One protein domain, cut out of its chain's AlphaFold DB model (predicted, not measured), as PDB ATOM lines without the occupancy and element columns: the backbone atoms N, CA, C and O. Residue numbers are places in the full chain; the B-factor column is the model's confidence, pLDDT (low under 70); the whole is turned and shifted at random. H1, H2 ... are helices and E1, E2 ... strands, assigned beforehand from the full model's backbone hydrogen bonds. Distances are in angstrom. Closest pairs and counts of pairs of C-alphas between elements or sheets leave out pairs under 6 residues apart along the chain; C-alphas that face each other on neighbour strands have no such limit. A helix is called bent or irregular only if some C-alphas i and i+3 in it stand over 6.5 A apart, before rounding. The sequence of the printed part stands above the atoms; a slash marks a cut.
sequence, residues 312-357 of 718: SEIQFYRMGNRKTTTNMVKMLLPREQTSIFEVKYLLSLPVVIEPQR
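AT A GLANCE: This is residues 312 to 357 of the 718 residues of the protein "G_PROTEIN_RECEP_F1_2 domain-containing protein" of Dendroctonus ponderosae (UniProt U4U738). A two-stranded hairpin, E1 and E2, makes one end of a loose, open model, and one short helix, H1, lies towards the other end. After H1 a stretch without a named element, residues 343 to 357, makes a small turn near Leu 347 and then folds back, passing between H1 and the far tip of the hairpin around Lys 323. The printed part has 46 residues, with two named strands and one named helix in the order E1, E2, H1; the sheet E1 - E2 is antiparallel, and the class is mixed, helices and strands, with under half of the residues in named elements. The whole is loose, with a radius of gyration of the C-alphas of 12.1 A and spans of 34 by 24 by 19 A.

HOW THE PARTS SIT: E1, residues 313 to 318, and E2, residues 325 to 332, are antiparallel neighbours and form a hairpin, with 151 degrees between their N-to-C directions. The C-alphas of Ile 314 and Met 331 face each other at 4.4 A, and those of Phe 316 and Val 329 at 4.5 A. N 317 and O 328 are within hydrogen-bond range at 2.8 A, as are N 330 and O 315 at 2.8 A. E2 bends by 70 degrees at residue 328. A tight link of 5 residues joins E2 to H1, residues 338 to 342. E1 and H1 are apart. In H1, 0 of 1 O i to N i+4 pairs are within hydrogen-bond range, while 2 of 2 O i to N i+3 pairs are. Beyond H1, residues 345 to 346 pair with residues 349 to 350, antiparallel.

IN THESE COORDINATES: E1 begins at C-alpha 313, at (257.333, 267.399, 260.315), and is 14.5 A long from first to last C-alpha. E2, 8 residues, is the longest strand; it measures 18.4 A and ends at C-alpha 332, at (260.985, 263.966, 260.366). H1, 5 residues, measures 8.3 A and ends at C-alpha 342, at (266.617, 254.708, 272.596). H1 is neither bent nor irregular, but only just: C-alphas 338 and 341 are 6.3 A apart.

THE WHOLE: The two C-alphas farthest apart, those of Lys 323 and Glu 336, are 34.6 A from each other. The C-alphas of Ser 312 and Arg 357, the first and last printed, are 19.1 A apart. The printed part has no cut. The link from E1 to E2, 6 residues, is short, and no link between named elements is long. The mean pLDDT of the printed part is 71.4; 16 residues are under 70, namely 317 to 327, 348 to 350 and 356 to 357.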
ATOM      1  N   SER A 312     260.868 268.303 262.553       72.56
ATOM      2  CA  SER A 312     260.421 269.334 261.589       72.56
ATOM      3  C   SER A 312     259.051 269.057 260.954       72.56
ATOM      4  O   SER A 312     258.381 269.975 260.496       72.56
ATOM      5  N   GLU A 313     258.618 267.794 260.909       77.56
ATOM      6  CA  GLU A 313     257.333 267.399 260.315       77.56
ATOM      7  C   GLU A 313     256.726 266.258 261.134       77.56
ATOM      8  O   GLU A 313     257.141 265.116 260.966       77.56
ATOM      9  N   ILE A 314     255.763 266.549 262.015       82.62
ATOM     10  CA  ILE A 314     255.052 265.544 262.820       82.62
ATOM     11  C   ILE A 314     253.606 265.434 262.332       82.62
ATOM     12  O   ILE A 314     252.855 266.406 262.337       82.62
ATOM     13  N   GLN A 315     253.188 264.234 261.933       77.81
ATOM     14  CA  GLN A 315     251.829 263.971 261.464       77.81
ATOM     15  C   GLN A 315     251.365 262.551 261.802       77.81
ATOM     16  O   GLN A 315     252.153 261.608 261.827       77.81
ATOM     17  N   PHE A 316     250.061 262.361 262.006       76.88
ATOM     18  CA  PHE A 316     249.497 261.015 262.128       76.88
ATOM     19  C   PHE A 316     249.579 260.254 260.802       76.88
ATOM     20  O   PHE A 316     249.220 260.761 259.737       76.88
ATOM     21  N   TYR A 317     249.999 258.994 260.868       68.94
ATOM     22  CA  TYR A 317     250.087 258.117 259.712       68.94
ATOM     23  C   TYR A 317     248.684 257.698 259.241       68.94
ATOM     24  O   TYR A 317     247.858 257.208 260.022       68.94
ATOM     25  N   ARG A 318     248.410 257.855 257.939       62.09
ATOM     26  CA  ARG A 318     247.139 257.471 257.298       62.09
ATOM     27  C   ARG A 318     247.313 256.180 256.491       62.09
ATOM     28  O   ARG A 318     248.108 256.131 255.557       62.09
ATOM     29  N   MET A 319     246.555 255.130 256.820       52.50
ATOM     30  CA  MET A 319     246.574 253.862 256.072       52.50
ATOM     31  C   MET A 319     245.566 253.859 254.903       52.50
ATOM     32  O   MET A 319     244.395 253.520 255.085       52.50
ATOM     33  N   GLY A 320     246.042 254.133 253.683       61.22
ATOM     34  CA  GLY A 320     245.300 253.924 252.425       61.22
ATOM     35  C   GLY A 320     243.957 254.671 252.320       61.22
ATOM     36  O   GLY A 320     243.756 255.695 252.960       61.22
ATOM     37  N   ASN A 321     243.010 254.131 251.534       49.97
ATOM     38  CA  ASN A 321     241.667 254.708 251.300       49.97
ATOM     39  C   ASN A 321     240.705 254.635 252.509       49.97
ATOM     40  O   ASN A 321     239.500 254.851 252.361       49.97
ATOM     41  N   ARG A 322     241.181 254.292 253.711       50.31
ATOM     42  CA  ARG A 322     240.332 254.277 254.910       50.31
ATOM     43  C   ARG A 322     240.365 255.652 255.567       50.31
ATOM     44  O   ARG A 322     241.429 256.156 255.895       50.31
ATOM     45  N   LYS A 323     239.184 256.209 255.863       52.09
ATOM     46  CA  LYS A 323     239.005 257.455 256.642       52.09
ATOM     47  C   LYS A 323     239.410 257.327 258.126       52.09
ATOM     48  O   LYS A 323     239.116 258.213 258.916       52.09
ATOM     49  N   THR A 324     240.032 256.217 258.526       49.66
ATOM     50  CA  THR A 324     240.482 255.970 259.899       49.66
ATOM     51  C   THR A 324     241.975 256.248 259.983       49.66
ATOM     52  O   THR A 324     242.784 255.514 259.411       49.66
ATOM     53  N   THR A 325     242.328 257.311 260.687       51.34
ATOM     54  CA  THR A 325     243.692 257.638 261.108       51.34
ATOM     55  C   THR A 325     244.263 256.483 261.970       51.34
ATOM     56  O   THR A 325     243.510 255.612 262.422       51.34
ATOM     57  N   THR A 326     245.592 256.373 262.132       61.47
ATOM     58  CA  THR A 326     246.252 255.340 262.974       61.47
ATOM     59  C   THR A 326     247.047 255.977 264.122       61.47
ATOM     60  O   THR A 326     247.505 257.103 263.981       61.47
ATOM     61  N   ASN A 327     247.239 255.265 265.248       65.31
ATOM     62  CA  ASN A 327     247.993 255.779 266.412       65.31
ATOM     63  C   ASN A 327     249.506 255.875 266.132       65.31
ATOM     64  O   ASN A 327     250.308 256.067 267.040       65.31
ATOM     65  N   MET A 328     249.907 255.654 264.883       73.12
ATOM     66  CA  MET A 328     251.276 255.796 264.436       73.12
ATOM     67  C   MET A 328     251.498 257.256 264.073       73.12
ATOM     68  O   MET A 328     250.735 257.834 263.299       73.12
ATOM     69  N   VAL A 329     252.561 257.838 264.606       78.19
ATOM     70  CA  VAL A 329     252.997 259.190 264.271       78.19
ATOM     71  C   VAL A 329     254.212 259.068 263.364       78.19
ATOM     72  O   VAL A 329     255.153 258.335 263.661       78.19
ATOM     73  N   LYS A 330     254.172 259.755 262.229       81.12
ATOM     74  CA  LYS A 330     255.320 259.950 261.354       81.12
ATOM     75  C   LYS A 330     255.971 261.270 261.753       81.12
ATOM     76  O   LYS A 330     255.280 262.284 261.798       81.12
ATOM     77  N   MET A 331     257.272 261.235 262.022       83.75
ATOM     78  CA  MET A 331     258.069 262.418 262.332       83.75
ATOM     79  C   MET A 331     259.322 262.487 261.453       83.75
ATOM     80  O   MET A 331     259.903 261.448 261.134       83.75
ATOM     81  N   LEU A 332     259.721 263.694 261.053       81.94
ATOM     82  CA  LEU A 332     260.985 263.966 260.366       81.94
ATOM     83  C   LEU A 332     262.002 264.532 261.365       81.94
ATOM     84  O   LEU A 332     261.723 265.554 261.989       81.94
ATOM     85  N   LEU A 333     263.160 263.879 261.495       83.12
ATOM     86  CA  LEU A 333     264.294 264.328 262.311       83.12
ATOM     87  C   LEU A 333     265.575 264.419 261.455       83.12
ATOM     88  O   LEU A 333     265.700 263.668 260.478       83.12
ATOM     89  N   PRO A 334     266.536 265.291 261.825       79.81
ATOM     90  CA  PRO A 334     267.905 265.273 261.305       79.81
ATOM     91  C   PRO A 334     268.570 263.897 261.461       79.81
ATOM     92  O   PRO A 334     268.277 263.149 262.398       79.81
ATOM     93  N   ARG A 335     269.478 263.538 260.543       72.06
ATOM     94  CA  ARG A 335     270.101 262.197 260.515       72.06
ATOM     95  C   ARG A 335     271.048 261.954 261.684       72.06
ATOM     96  O   ARG A 335     271.318 260.804 262.016       72.06
ATOM     97  N   GLU A 336     271.534 263.024 262.290       78.62
ATOM     98  CA  GLU A 336     272.481 263.025 263.395       78.62
ATOM     99  C   GLU A 336     271.808 262.572 264.706       78.62
ATOM    100  O   GLU A 336     272.449 261.959 265.558       78.62
ATOM    101  N   GLN A 337     270.492 262.778 264.845       79.62
ATOM    102  CA  GLN A 337     269.704 262.470 266.047       79.62
ATOM    103  C   GLN A 337     269.280 260.988 266.123       79.62
ATOM    104  O   GLN A 337     268.103 260.656 266.253       79.62
ATOM    105  N   THR A 338     270.244 260.066 266.045       78.62
ATOM    106  CA  THR A 338     269.991 258.608 266.103       78.62
ATOM    107  C   THR A 338     269.601 258.098 267.494       78.62
ATOM    108  O   THR A 338     268.945 257.062 267.600       78.62
ATOM    109  N   SER A 339     269.908 258.850 268.555       83.88
ATOM    110  CA  SER A 339     269.523 258.540 269.942       83.88
ATOM    111  C   SER A 339     268.006 258.494 270.162       83.88
ATOM    112  O   SER A 339     267.537 257.940 271.154       83.88
ATOM    113  N   ILE A 340     267.210 258.987 269.205       83.25
ATOM    114  CA  ILE A 340     265.748 258.898 269.244       83.25
ATOM    115  C   ILE A 340     265.249 257.449 269.351       83.25
ATOM    116  O   ILE A 340     264.215 257.202 269.963       83.25
ATOM    117  N   PHE A 341     265.984 256.465 268.817       82.19
ATOM    118  CA  PHE A 341     265.599 255.049 268.894       82.19
ATOM    119  C   PHE A 341     265.735 254.452 270.303       82.19
ATOM    120  O   PHE A 341     265.171 253.392 270.578       82.19
ATOM    121  N   GLU A 342     266.454 255.125 271.201       83.25
ATOM    122  CA  GLU A 342     266.617 254.708 272.596       83.25
ATOM    123  C   GLU A 342     265.460 255.182 273.485       83.25
ATOM    124  O   GLU A 342     265.267 254.658 274.587       83.25
ATOM    125  N   VAL A 343     264.650 256.131 273.000       80.06
ATOM    126  CA  VAL A 343     263.488 256.654 273.720       80.06
ATOM    127  C   VAL A 343     262.419 255.566 273.830       80.06
ATOM    128  O   VAL A 343     261.785 255.159 272.858       80.06
ATOM    129  N   LYS A 344     262.205 255.094 275.061       74.44
ATOM    130  CA  LYS A 344     261.225 254.040 275.387       74.44
ATOM    131  C   LYS A 344     259.854 254.591 275.765       74.44
ATOM    132  O   LYS A 344     258.866 253.856 275.711       74.44
ATOM    133  N   TYR A 345     259.794 255.856 276.177       76.19
ATOM    134  CA  TYR A 345     258.587 256.489 276.692       76.19
ATOM    135  C   TYR A 345     258.465 257.918 276.167       76.19
ATOM    136  O   TYR A 345     259.432 258.668 276.230       76.19
ATOM    137  N   LEU A 346     257.271 258.273 275.700       72.38
ATOM    138  CA  LEU A 346     256.840 259.645 275.418       72.38
ATOM    139  C   LEU A 346     255.455 259.822 276.038       72.38
ATOM    140  O   LEU A 346     254.605 258.941 275.916       72.38
ATOM    141  N   LEU A 347     255.222 260.920 276.741       71.25
ATOM    142  CA  LEU A 347     253.994 261.298 277.428       71.25
ATOM    143  C   LEU A 347     253.598 260.238 278.460       71.25
ATOM    144  O   LEU A 347     252.422 259.973 278.707       71.25
ATOM    145  N   SER A 348     254.608 259.588 279.055       62.22
ATOM    146  CA  SER A 348     254.469 258.401 279.916       62.22
ATOM    147  C   SER A 348     253.791 257.194 279.241       62.22
ATOM    148  O   SER A 348     253.386 256.243 279.914       62.22
ATOM    149  N   LEU A 349     253.683 257.203 277.911       61.06
ATOM    150  CA  LEU A 349     253.238 256.084 277.093       61.06
ATOM    151  C   LEU A 349     254.463 255.326 276.573       61.06
ATOM    152  O   LEU A 349     255.413 255.949 276.100       61.06
ATOM    153  N   PRO A 350     254.471 253.985 276.637       63.19
ATOM    154  CA  PRO A 350     255.525 253.209 276.011       63.19
ATOM    155  C   PRO A 350     255.441 253.386 274.494       63.19
ATOM    156  O   PRO A 350     254.400 253.111 273.890       63.19
ATOM    157  N   VAL A 351     256.538 253.816 273.886       73.00
ATOM    158  CA  VAL A 351     256.639 254.021 272.441       73.00
ATOM    159  C   VAL A 351     257.648 253.055 271.839       73.00
ATOM    160  O   VAL A 351     258.590 252.609 272.491       73.00
ATOM    161  N   VAL A 352     257.414 252.696 270.580       76.25
ATOM    162  CA  VAL A 352     258.377 251.968 269.755       76.25
ATOM    163  C   VAL A 352     258.639 252.843 268.548       76.25
ATOM    164  O   VAL A 352     257.720 253.136 267.782       76.25
ATOM    165  N   ILE A 353     259.884 253.277 268.412       80.56
ATOM    166  CA  ILE A 353     260.314 254.159 267.336       80.56
ATOM    167  C   ILE A 353     261.031 253.284 266.315       80.56
ATOM    168  O   ILE A 353     262.029 252.637 266.624       80.56
ATOM    169  N   GLU A 354     260.486 253.220 265.102       77.25
ATOM    170  CA  GLU A 354     261.075 252.460 264.001       77.25
ATOM    171  C   GLU A 354     261.421 253.396 262.841       77.25
ATOM    172  O   GLU A 354     260.625 254.282 262.509       77.25
ATOM    173  N   PRO A 355     262.563 253.187 262.162       76.88
ATOM    174  CA  PRO A 355     262.839 253.893 260.922       76.88
ATOM    175  C   PRO A 355     261.793 253.506 259.871       76.88
ATOM    176  O   PRO A 355     261.427 252.333 259.727       76.88
ATOM    177  N   GLN A 356     261.316 254.489 259.101       66.25
ATOM    178  CA  GLN A 356     260.349 254.231 258.039       66.25
ATOM    179  C   GLN A 356     260.968 253.293 256.992       66.25
ATOM    180  O   GLN A 356     261.838 253.681 256.213       66.25
ATOM    181  N   ARG A 357     260.498 252.042 256.953       57.16
ATOM    182  CA  ARG A 357     260.968 251.040 255.989       57.16
ATOM    183  C   ARG A 357     260.467 251.418 254.601       57.16
ATOM    184  O   ARG A 357     259.313 251.166 254.260       57.16
TER     185      ARG A 357